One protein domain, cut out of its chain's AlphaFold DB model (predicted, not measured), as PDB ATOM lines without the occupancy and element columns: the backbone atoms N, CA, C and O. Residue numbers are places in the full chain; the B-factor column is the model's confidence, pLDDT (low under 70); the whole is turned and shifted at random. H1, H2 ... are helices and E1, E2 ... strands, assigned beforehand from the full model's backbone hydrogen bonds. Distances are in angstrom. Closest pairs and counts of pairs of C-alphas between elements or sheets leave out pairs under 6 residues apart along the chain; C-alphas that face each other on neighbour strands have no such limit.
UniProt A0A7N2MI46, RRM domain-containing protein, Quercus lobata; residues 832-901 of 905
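What this domain is: This is residues 832 to 901 of the 905 residues of the protein "RRM domain-containing protein" of Quercus lobata (UniProt A0A7N2MI46). A small wall of three parallel strands, E1, E2 and E3, has one long helix, H1, lying over one of its faces, while a second, shorter helix, H2, is off the sheet and away from H1. The helix layer is only partly formed: H1 covers E1 and E2, and a long loop, residues 835 to 847, joins E1 to H1. The printed part has 70 residues, with two named helices and three named strands in the order E1, H1, E2, H2, E3; the sheet runs E1, E2, E3, all parallel, and the class is mixed, helices and strands. The whole is compact, with a radius of gyration of the C-alphas of 12.3 A and spans of 36 by 25 by 18 A.

Where its parts are: E1 covers residues 832 to 834, 6.8 A long, and begins with C-alpha 832 at (120.935, 148.241, 157.133). H1 covers residues 848 to 862, 21.2 A long, and begins with C-alpha 848 at (131.602, 129.107, 156.913). E2 covers residues 867 to 872, 16.4 A long. H2 covers residues 880 to 887, 10.5 A long. E3 covers residues 896 to 900, 13.0 A long, and ends with C-alpha 900 at (121.414, 137.502, 169.031).

How they stand to each other: E2 is the inner strand, and E1 and E3 are the edge strands. E1 and E2 are parallel, with 16 degrees between their directions; N 833 and O 868 are within hydrogen-bond range at 2.9 A. E2 and E3 are parallel at 10 degrees; N 898 and O 869 are within hydrogen-bond range at 2.9 A, and N 869 and O 896 at 3.0 A. H1 is on the sheet, at a height over the sheet of 10.3 A. It lies over E1 and E2 and runs along the strands, at 14 degrees to E1 on the local plane. The closest C-alphas of E1 and H1 are those of Tyr 833 and Ile 859, 6.5 A apart. H1 and E2 are near each other, with 8 pairs of C-alphas within 10 A. E1, H1, E2 and E2, H2, E3 are strand-helix-strand units, two parallel neighbour strands with a helix between them along the chain, each with a right-handed crossover. H2 is not on the sheet, and H1 and H2 are apart. In H1 and H2 every O i to N i+4 pair is within hydrogen-bond range.

The domain as a whole: The two C-alphas farthest apart, those of Gln 843 and Asn 894, are 37.3 A apart. The printed part has no cut. The link from E1 to H1 is long, with 13 residues, and that from H1 to E2 is tight, with 4. The mean pLDDT of the printed part is 70.9; residues 837 to 846, 875, 877 and 880 to 901 are under 70.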
ATOM      1  N   ILE A 832     121.185 149.406 156.278       88.12
ATOM      2  CA  ILE A 832     120.935 148.241 157.133       88.12
ATOM      3  C   ILE A 832     121.951 147.178 156.730       88.12
ATOM      4  O   ILE A 832     122.015 146.805 155.560       88.12
ATOM      5  N   TYR A 833     122.731 146.711 157.697       88.50
ATOM      6  CA  TYR A 833     123.706 145.643 157.531       88.50
ATOM      7  C   TYR A 833     123.269 144.419 158.327       88.50
ATOM      8  O   TYR A 833     122.804 144.539 159.461       88.50
ATOM      9  N   THR A 834     123.429 143.242 157.735       86.06
ATOM     10  CA  THR A 834     123.093 141.963 158.359       86.06
ATOM     11  C   THR A 834     124.214 140.974 158.075       86.06
ATOM     12  O   THR A 834     124.391 140.606 156.915       86.06
ATOM     13  N   GLN A 835     124.939 140.543 159.104       83.06
ATOM     14  CA  GLN A 835     125.604 139.241 159.065       83.06
ATOM     15  C   GLN A 835     124.582 138.217 159.564       83.06
ATOM     16  O   GLN A 835     123.791 138.496 160.471       83.06
ATOM     17  N   ARG A 836     124.551 137.055 158.919       70.50
ATOM     18  CA  ARG A 836     123.666 135.945 159.268       70.50
ATOM     19  C   ARG A 836     124.365 134.650 158.893       70.50
ATOM     20  O   ARG A 836     124.990 134.615 157.841       70.50
ATOM     21  N   SER A 837     124.249 133.606 159.712       65.00
ATOM     22  CA  SER A 837     124.993 132.358 159.498       65.00
ATOM     23  C   SER A 837     124.850 131.825 158.069       65.00
ATOM     24  O   SER A 837     123.748 131.501 157.609       65.00
ATOM     25  N   ALA A 838     125.979 131.755 157.367       62.22
ATOM     26  CA  ALA A 838     126.053 131.277 155.996       62.22
ATOM     27  C   ALA A 838     126.018 129.740 155.961       62.22
ATOM     28  O   ALA A 838     126.529 129.069 156.854       62.22
ATOM     29  N   SER A 839     125.428 129.170 154.910       60.62
ATOM     30  CA  SER A 839     125.536 127.730 154.629       60.62
ATOM     31  C   SER A 839     126.780 127.459 153.786       60.62
ATOM     32  O   SER A 839     127.034 128.204 152.842       60.62
ATOM     33  N   ASP A 840     127.523 126.394 154.097       59.75
ATOM     34  CA  ASP A 840     128.835 126.073 153.524       59.75
ATOM     35  C   ASP A 840     128.924 126.263 151.997       59.75
ATOM     36  O   ASP A 840     128.390 125.472 151.211       59.75
ATOM     37  N   SER A 841     129.704 127.254 151.555       59.69
ATOM     38  CA  SER A 841     130.046 127.468 150.143       59.69
ATOM     39  C   SER A 841     131.131 126.480 149.678       59.69
ATOM     40  O   SER A 841     132.198 126.852 149.179       59.69
ATOM     41  N   ILE A 842     130.858 125.175 149.823       58.84
ATOM     42  CA  ILE A 842     131.791 124.067 149.526       58.84
ATOM     43  C   ILE A 842     132.342 124.177 148.092       58.84
ATOM     44  O   ILE A 842     133.515 123.900 147.849       58.84
ATOM     45  N   GLN A 843     131.524 124.652 147.145       55.97
ATOM     46  CA  GLN A 843     131.919 124.853 145.744       55.97
ATOM     47  C   GLN A 843     132.970 125.962 145.540       55.97
ATOM     48  O   GLN A 843     133.660 125.952 144.524       55.97
ATOM     49  N   GLN A 844     133.115 126.898 146.484       65.31
ATOM     50  CA  GLN A 844     134.135 127.956 146.460       65.31
ATOM     51  C   GLN A 844     135.358 127.638 147.339       65.31
ATOM     52  O   GLN A 844     136.311 128.417 147.363       65.31
ATOM     53  N   GLY A 845     135.357 126.506 148.055       65.62
ATOM     54  CA  GLY A 845     136.470 126.086 148.914       65.62
ATOM     55  C   GLY A 845     136.690 126.975 150.144       65.62
ATOM     56  O   GLY A 845     137.796 127.004 150.685       65.62
ATOM     57  N   ARG A 846     135.663 127.715 150.574       68.94
ATOM     58  CA  ARG A 846     135.674 128.546 151.785       68.94
ATOM     59  C   ARG A 846     134.924 127.831 152.907       68.94
ATOM     60  O   ARG A 846     133.904 127.199 152.658       68.94
ATOM     61  N   GLY A 847     135.446 127.921 154.128       74.00
ATOM     62  CA  GLY A 847     134.726 127.480 155.326       74.00
ATOM     63  C   GLY A 847     133.798 128.583 155.831       74.00
ATOM     64  O   GLY A 847     134.164 129.755 155.748       74.00
ATOM     65  N   THR A 848     132.648 128.203 156.391       76.81
ATOM     66  CA  THR A 848     131.602 129.107 156.913       76.81
ATOM     67  C   THR A 848     132.156 130.247 157.762       76.81
ATOM     68  O   THR A 848     131.910 131.406 157.448       76.81
ATOM     69  N   PHE A 849     133.008 129.943 158.746       80.06
ATOM     70  CA  PHE A 849     133.649 130.951 159.601       80.06
ATOM     71  C   PHE A 849     134.406 132.043 158.824       80.06
ATOM     72  O   PHE A 849     134.395 133.210 159.208       80.06
ATOM     73  N   LEU A 850     135.075 131.688 157.721       79.44
ATOM     74  CA  LEU A 850     135.816 132.657 156.909       79.44
ATOM     75  C   LEU A 850     134.871 133.542 156.083       79.44
ATOM     76  O   LEU A 850     135.205 134.692 155.804       79.44
ATOM     77  N   GLU A 851     133.704 133.022 155.703       80.94
ATOM     78  CA  GLU A 851     132.668 133.796 155.019       80.94
ATOM     79  C   GLU A 851     131.960 134.734 156.011       80.94
ATOM     80  O   GLU A 851     131.924 135.937 155.757       80.94
ATOM     81  N   GLU A 852     131.569 134.244 157.193       82.75
ATOM     82  CA  GLU A 852     131.023 135.047 158.303       82.75
ATOM     83  C   GLU A 852     131.979 136.168 158.748       82.75
ATOM     84  O   GLU A 852     131.562 137.320 158.875       82.75
ATOM     85  N   LEU A 853     133.279 135.880 158.910       83.06
ATOM     86  CA  LEU A 853     134.287 136.911 159.182       83.06
ATOM     87  C   LEU A 853     134.449 137.903 158.023       83.06
ATOM     88  O   LEU A 853     134.736 139.076 158.264       83.06
ATOM     89  N   SER A 854     134.290 137.466 156.770       83.88
ATOM     90  CA  SER A 854     134.375 138.369 155.616       83.88
ATOM     91  C   SER A 854     133.166 139.306 155.529       83.88
ATOM     92  O   SER A 854     133.339 140.483 155.208       83.88
ATOM     93  N   GLU A 855     131.974 138.831 155.903       85.06
ATOM     94  CA  GLU A 855     130.782 139.663 156.074       85.06
ATOM     95  C   GLU A 855     130.962 140.637 157.240       85.06
ATOM     96  O   GLU A 855     130.815 141.842 157.050       85.06
ATOM     97  N   ALA A 856     131.375 140.160 158.420       84.75
ATOM     98  CA  ALA A 856     131.628 141.008 159.583       84.75
ATOM     99  C   ALA A 856     132.681 142.098 159.289       84.75
ATOM    100  O   ALA A 856     132.463 143.269 159.598       84.75
ATOM    101  N   SER A 857     133.779 141.758 158.606       86.88
ATOM    102  CA  SER A 857     134.786 142.723 158.145       86.88
ATOM    103  C   SER A 857     134.211 143.734 157.143       86.88
ATOM    104  O   SER A 857     134.472 144.933 157.261       86.88
ATOM    105  N   HIS A 858     133.390 143.290 156.187       86.94
ATOM    106  CA  HIS A 858     132.723 144.181 155.235       86.94
ATOM    107  C   HIS A 858     131.744 145.143 155.925       86.94
ATOM    108  O   HIS A 858     131.658 146.311 155.539       86.94
ATOM    109  N   ILE A 859     131.037 144.682 156.959       88.38
ATOM    110  CA  ILE A 859     130.165 145.513 157.791       88.38
ATOM    111  C   ILE A 859     131.003 146.533 158.566       88.38
ATOM    112  O   ILE A 859     130.732 147.722 158.447       88.38
ATOM    113  N   LEU A 860     132.055 146.114 159.276       86.19
ATOM    114  CA  LEU A 860     132.921 147.007 160.063       86.19
ATOM    115  C   LEU A 860     133.614 148.091 159.218       86.19
ATOM    116  O   LEU A 860     133.861 149.191 159.709       86.19
ATOM    117  N   HIS A 861     133.911 147.819 157.944       87.94
ATOM    118  CA  HIS A 861     134.489 148.815 157.036       87.94
ATOM    119  C   HIS A 861     133.470 149.793 156.428       87.94
ATOM    120  O   HIS A 861     133.873 150.879 156.012       87.94
ATOM    121  N   ASN A 862     132.182 149.437 156.374       86.50
ATOM    122  CA  ASN A 862     131.140 150.239 155.717       86.50
ATOM    123  C   ASN A 862     130.060 150.778 156.677       86.50
ATOM    124  O   ASN A 862     129.246 151.614 156.281       86.50
ATOM    125  N   CYS A 863     130.037 150.342 157.937       87.00
ATOM    126  CA  CYS A 863     129.094 150.827 158.935       87.00
ATOM    127  C   CYS A 863     129.366 152.289 159.307       87.00
ATOM    128  O   CYS A 863     130.503 152.726 159.478       87.00
ATOM    129  N   THR A 864     128.288 153.048 159.489       85.19
ATOM    130  CA  THR A 864     128.323 154.418 160.009       85.19
ATOM    131  C   THR A 864     127.525 154.491 161.314       85.19
ATOM    132  O   THR A 864     126.656 153.647 161.529       85.19
ATOM    133  N   PRO A 865     127.678 155.539 162.145       81.56
ATOM    134  CA  PRO A 865     126.817 155.746 163.318       81.56
ATOM    135  C   PRO A 865     125.319 155.942 162.995       81.56
ATOM    136  O   PRO A 865     124.497 156.016 163.903       81.56
ATOM    137  N   CYS A 866     124.953 156.065 161.712       83.44
ATOM    138  CA  CYS A 866     123.566 156.096 161.233       83.44
ATOM    139  C   CYS A 866     123.129 154.762 160.596       83.44
ATOM    140  O   CYS A 866     122.041 154.685 160.029       83.44
ATOM    141  N   SER A 867     123.963 153.725 160.637       86.81
ATOM    142  CA  SER A 867     123.651 152.389 160.132       86.81
ATOM    143  C   SER A 867     123.053 151.519 161.239       86.81
ATOM    144  O   SER A 867     123.452 151.610 162.400       86.81
ATOM    145  N   PHE A 868     122.107 150.655 160.877       85.12
ATOM    146  CA  PHE A 868     121.586 149.612 161.763       85.12
ATOM    147  C   PHE A 868     122.285 148.292 161.438       85.12
ATOM    148  O   PHE A 868     122.398 147.948 160.259       85.12
ATOM    149  N   VAL A 869     122.771 147.579 162.455       86.62
ATOM    150  CA  VAL A 869     123.574 146.364 162.275       86.62
ATOM    151  C   VAL A 869     122.928 145.203 163.023       86.62
ATOM    152  O   VAL A 869     122.687 145.283 164.226       86.62
ATOM    153  N   ILE A 870     122.657 144.113 162.311       85.69
ATOM    154  CA  ILE A 870     122.194 142.844 162.880       85.69
ATOM    155  C   ILE A 870     123.339 141.837 162.767       85.69
ATOM    156  O   ILE A 870     123.940 141.713 161.697       85.69
ATOM    157  N   ILE A 871     123.635 141.153 163.871       83.56
ATOM    158  CA  ILE A 871     124.657 140.104 163.969       83.56
ATOM    159  C   ILE A 871     123.983 138.885 164.610       83.56
ATOM    160  O   ILE A 871     123.396 138.994 165.688       83.56
ATOM    161  N   ASP A 872     124.032 137.748 163.922       81.94
ATOM    162  CA  ASP A 872     123.347 136.500 164.279       81.94
ATOM    163  C   ASP A 872     124.439 135.424 164.451       81.94
ATOM    164  O   ASP A 872     125.045 134.981 163.473       81.94
ATOM    165  N   GLU A 873     124.734 135.069 165.709       74.19
ATOM    166  CA  GLU A 873     125.632 133.966 166.105       74.19
ATOM    167  C   GLU A 873     127.058 133.980 165.489       74.19
ATOM    168  O   GLU A 873     127.614 132.940 165.129       74.19
ATOM    169  N   LEU A 874     127.675 135.163 165.375       76.31
ATOM    170  CA  LEU A 874     129.046 135.324 164.866       76.31
ATOM    171  C   LEU A 874     130.075 134.565 165.727       76.31
ATOM    172  O   LEU A 874     130.271 134.894 166.893       76.31
ATOM    173  N   GLY A 875     130.793 133.613 165.120       68.06
ATOM    174  CA  GLY A 875     131.864 132.842 165.774       68.06
ATOM    175  C   GLY A 875     131.544 131.360 166.010       68.06
ATOM    176  O   GLY A 875     132.478 130.585 166.235       68.06
ATOM    177  N   ARG A 876     130.274 130.958 165.828       72.44
ATOM    178  CA  ARG A 876     129.700 129.602 165.996       72.44
ATOM    179  C   ARG A 876     130.541 128.445 165.434       72.44
ATOM    180  O   ARG A 876     130.443 127.315 165.908       72.44
ATOM    181  N   ALA A 877     131.336 128.693 164.394       68.81
ATOM    182  CA  ALA A 877     132.181 127.702 163.726       68.81
ATOM    183  C   ALA A 877     133.645 127.657 164.240       68.81
ATOM    184  O   ALA A 877     134.536 127.187 163.529       68.81
ATOM    185  N   THR A 878     133.916 128.128 165.466       71.38
ATOM    186  CA  THR A 878     135.250 128.094 166.106       71.38
ATOM    187  C   THR A 878     135.234 127.553 167.540       71.38
ATOM    188  O   THR A 878     134.204 127.143 168.061       71.38
ATOM    189  N   ASN A 879     136.409 127.494 168.178       77.94
ATOM    190  CA  ASN A 879     136.523 127.159 169.597       77.94
ATOM    191  C   ASN A 879     135.890 128.271 170.450       77.94
ATOM    192  O   ASN A 879     136.185 129.442 170.215       77.94
ATOM    193  N   MET A 880     135.144 127.902 171.496       68.75
ATOM    194  CA  MET A 880     134.436 128.839 172.387       68.75
ATOM    195  C   MET A 880     135.319 129.969 172.952       68.75
ATOM    196  O   MET A 880     134.850 131.097 173.073       68.75
ATOM    197  N   ASP A 881     136.601 129.706 173.238       69.31
ATOM    198  CA  ASP A 881     137.551 130.736 173.696       69.31
ATOM    199  C   ASP A 881     137.761 131.852 172.650       69.31
ATOM    200  O   ASP A 881     137.902 133.026 172.995       69.31
ATOM    201  N   MET A 882     137.781 131.498 171.358       64.31
ATOM    202  CA  MET A 882     137.899 132.459 170.253       64.31
ATOM    203  C   MET A 882     136.555 133.100 169.905       64.31
ATOM    204  O   MET A 882     136.537 134.280 169.586       64.31
ATOM    205  N   GLU A 883     135.448 132.366 170.016       67.56
ATOM    206  CA  GLU A 883     134.085 132.889 169.847       67.56
ATOM    207  C   GLU A 883     133.811 134.057 170.815       67.56
ATOM    208  O   GLU A 883     133.448 135.150 170.378       67.56
ATOM    209  N   HIS A 884     134.113 133.880 172.109       66.88
ATOM    210  CA  HIS A 884     134.043 134.959 173.106       66.88
ATOM    211  C   HIS A 884     135.002 136.111 172.755       66.88
ATOM    212  O   HIS A 884     134.580 137.258 172.664       66.88
ATOM    213  N   SER A 885     136.264 135.803 172.421       68.00
ATOM    214  CA  SER A 885     137.270 136.817 172.044       68.00
ATOM    215  C   SER A 885     136.932 137.621 170.770       68.00
ATOM    216  O   SER A 885     137.580 138.630 170.497       68.00
ATOM    217  N   ILE A 886     135.980 137.159 169.950       65.56
ATOM    218  CA  ILE A 886     135.496 137.833 168.729       65.56
ATOM    219  C   ILE A 886     134.212 138.632 169.003       65.56
ATOM    220  O   ILE A 886     133.938 139.606 168.303       65.56
ATOM    221  N   THR A 887     133.437 138.235 170.014       62.62
ATOM    222  CA  THR A 887     132.186 138.891 170.430       62.62
ATOM    223  C   THR A 887     132.370 139.895 171.575       62.62
ATOM    224  O   THR A 887     131.453 140.673 171.840       62.62
ATOM    225  N   ASP A 888     133.547 139.933 172.214       60.38
ATOM    226  CA  ASP A 888     133.880 140.861 173.302       60.38
ATOM    227  C   ASP A 888     133.609 142.331 172.922       60.38
ATOM    228  O   ASP A 888     134.148 142.904 171.973       60.38
ATOM    229  N   HIS A 889     132.713 142.952 173.688       55.38
ATOM    230  CA  HIS A 889     131.831 144.005 173.181       55.38
ATOM    231  C   HIS A 889     132.401 145.443 173.198       55.38
ATOM    232  O   HIS A 889     131.651 146.394 172.958       55.38
ATOM    233  N   GLU A 890     133.688 145.640 173.509       48.41
ATOM    234  CA  GLU A 890     134.215 146.957 173.922       48.41
ATOM    235  C   GLU A 890     134.421 147.986 172.785       48.41
ATOM    236  O   GLU A 890     134.304 149.184 173.045       48.41
ATOM    237  N   ASP A 891     134.671 147.563 171.537       47.84
ATOM    238  CA  ASP A 891     135.160 148.459 170.459       47.84
ATOM    239  C   ASP A 891     134.148 148.795 169.330       47.84
ATOM    240  O   ASP A 891     134.465 149.574 168.424       47.84
ATOM    241  N   VAL A 892     132.909 148.279 169.349       49.12
ATOM    242  CA  VAL A 892     131.910 148.539 168.276       49.12
ATOM    243  C   VAL A 892     131.219 149.905 168.455       49.12
ATOM    244  O   VAL A 892     130.043 150.020 168.807       49.12
ATOM    245  N   GLY A 893     131.980 150.976 168.228       47.22
ATOM    246  CA  GLY A 893     131.607 152.352 168.563       47.22
ATOM    247  C   GLY A 893     130.294 152.866 167.948       47.22
ATOM    248  O   GLY A 893     130.146 152.964 166.731       47.22
ATOM    249  N   ASN A 894     129.377 153.311 168.818       45.44
ATOM    250  CA  ASN A 894     128.164 154.100 168.528       45.44
ATOM    251  C   ASN A 894     127.161 153.533 167.496       45.44
ATOM    252  O   ASN A 894     126.222 154.240 167.124       45.44
ATOM    253  N   CYS A 895     127.315 152.292 167.040       48.88
ATOM    254  CA  CYS A 895     126.368 151.661 166.122       48.88
ATOM    255  C   CYS A 895     125.222 150.986 166.890       48.88
ATOM    256  O   CYS A 895     125.422 150.429 167.968       48.88
ATOM    257  N   TRP A 896     124.012 150.995 166.325       46.22
ATOM    258  CA  TRP A 896     122.893 150.223 166.871       46.22
ATOM    259  C   TRP A 896     123.045 148.762 166.443       46.22
ATOM    260  O   TRP A 896     122.553 148.369 165.384       46.22
ATOM    261  N   VAL A 897     123.771 147.991 167.257       55.12
ATOM    262  CA  VAL A 897     123.980 146.553 167.063       55.12
ATOM    263  C   VAL A 897     122.881 145.771 167.778       55.12
ATOM    264  O   VAL A 897     122.682 145.919 168.982       55.12
ATOM    265  N   SER A 898     122.182 144.912 167.041       49.16
ATOM    266  CA  SER A 898     121.307 143.879 167.593       49.16
ATOM    267  C   SER A 898     122.012 142.532 167.479       49.16
ATOM    268  O   SER A 898     121.889 141.868 166.448       49.16
ATOM    269  N   VAL A 899     122.742 142.137 168.524       55.41
ATOM    270  CA  VAL A 899     123.304 140.782 168.642       55.41
ATOM    271  C   VAL A 899     122.212 139.827 169.111       55.41
ATOM    272  O   VAL A 899     121.475 140.132 170.053       55.41
ATOM    273  N   ARG A 900     122.108 138.662 168.468       44.62
ATOM    274  CA  ARG A 900     121.414 137.502 169.031       44.62
ATOM    275  C   ARG A 900     122.449 136.476 169.481       44.62
ATOM    276  O   ARG A 900     123.049 135.793 168.658       44.62
ATOM    277  N   GLU A 901     122.610 136.363 170.792       47.78
ATOM    278  CA  GLU A 901     123.283 135.222 171.410       47.78
ATOM    279  C   GLU A 901     122.400 133.976 171.250       47.78
ATOM    280  O   GLU A 901     121.196 134.003 171.536       47.78
TER     281      GLU A 901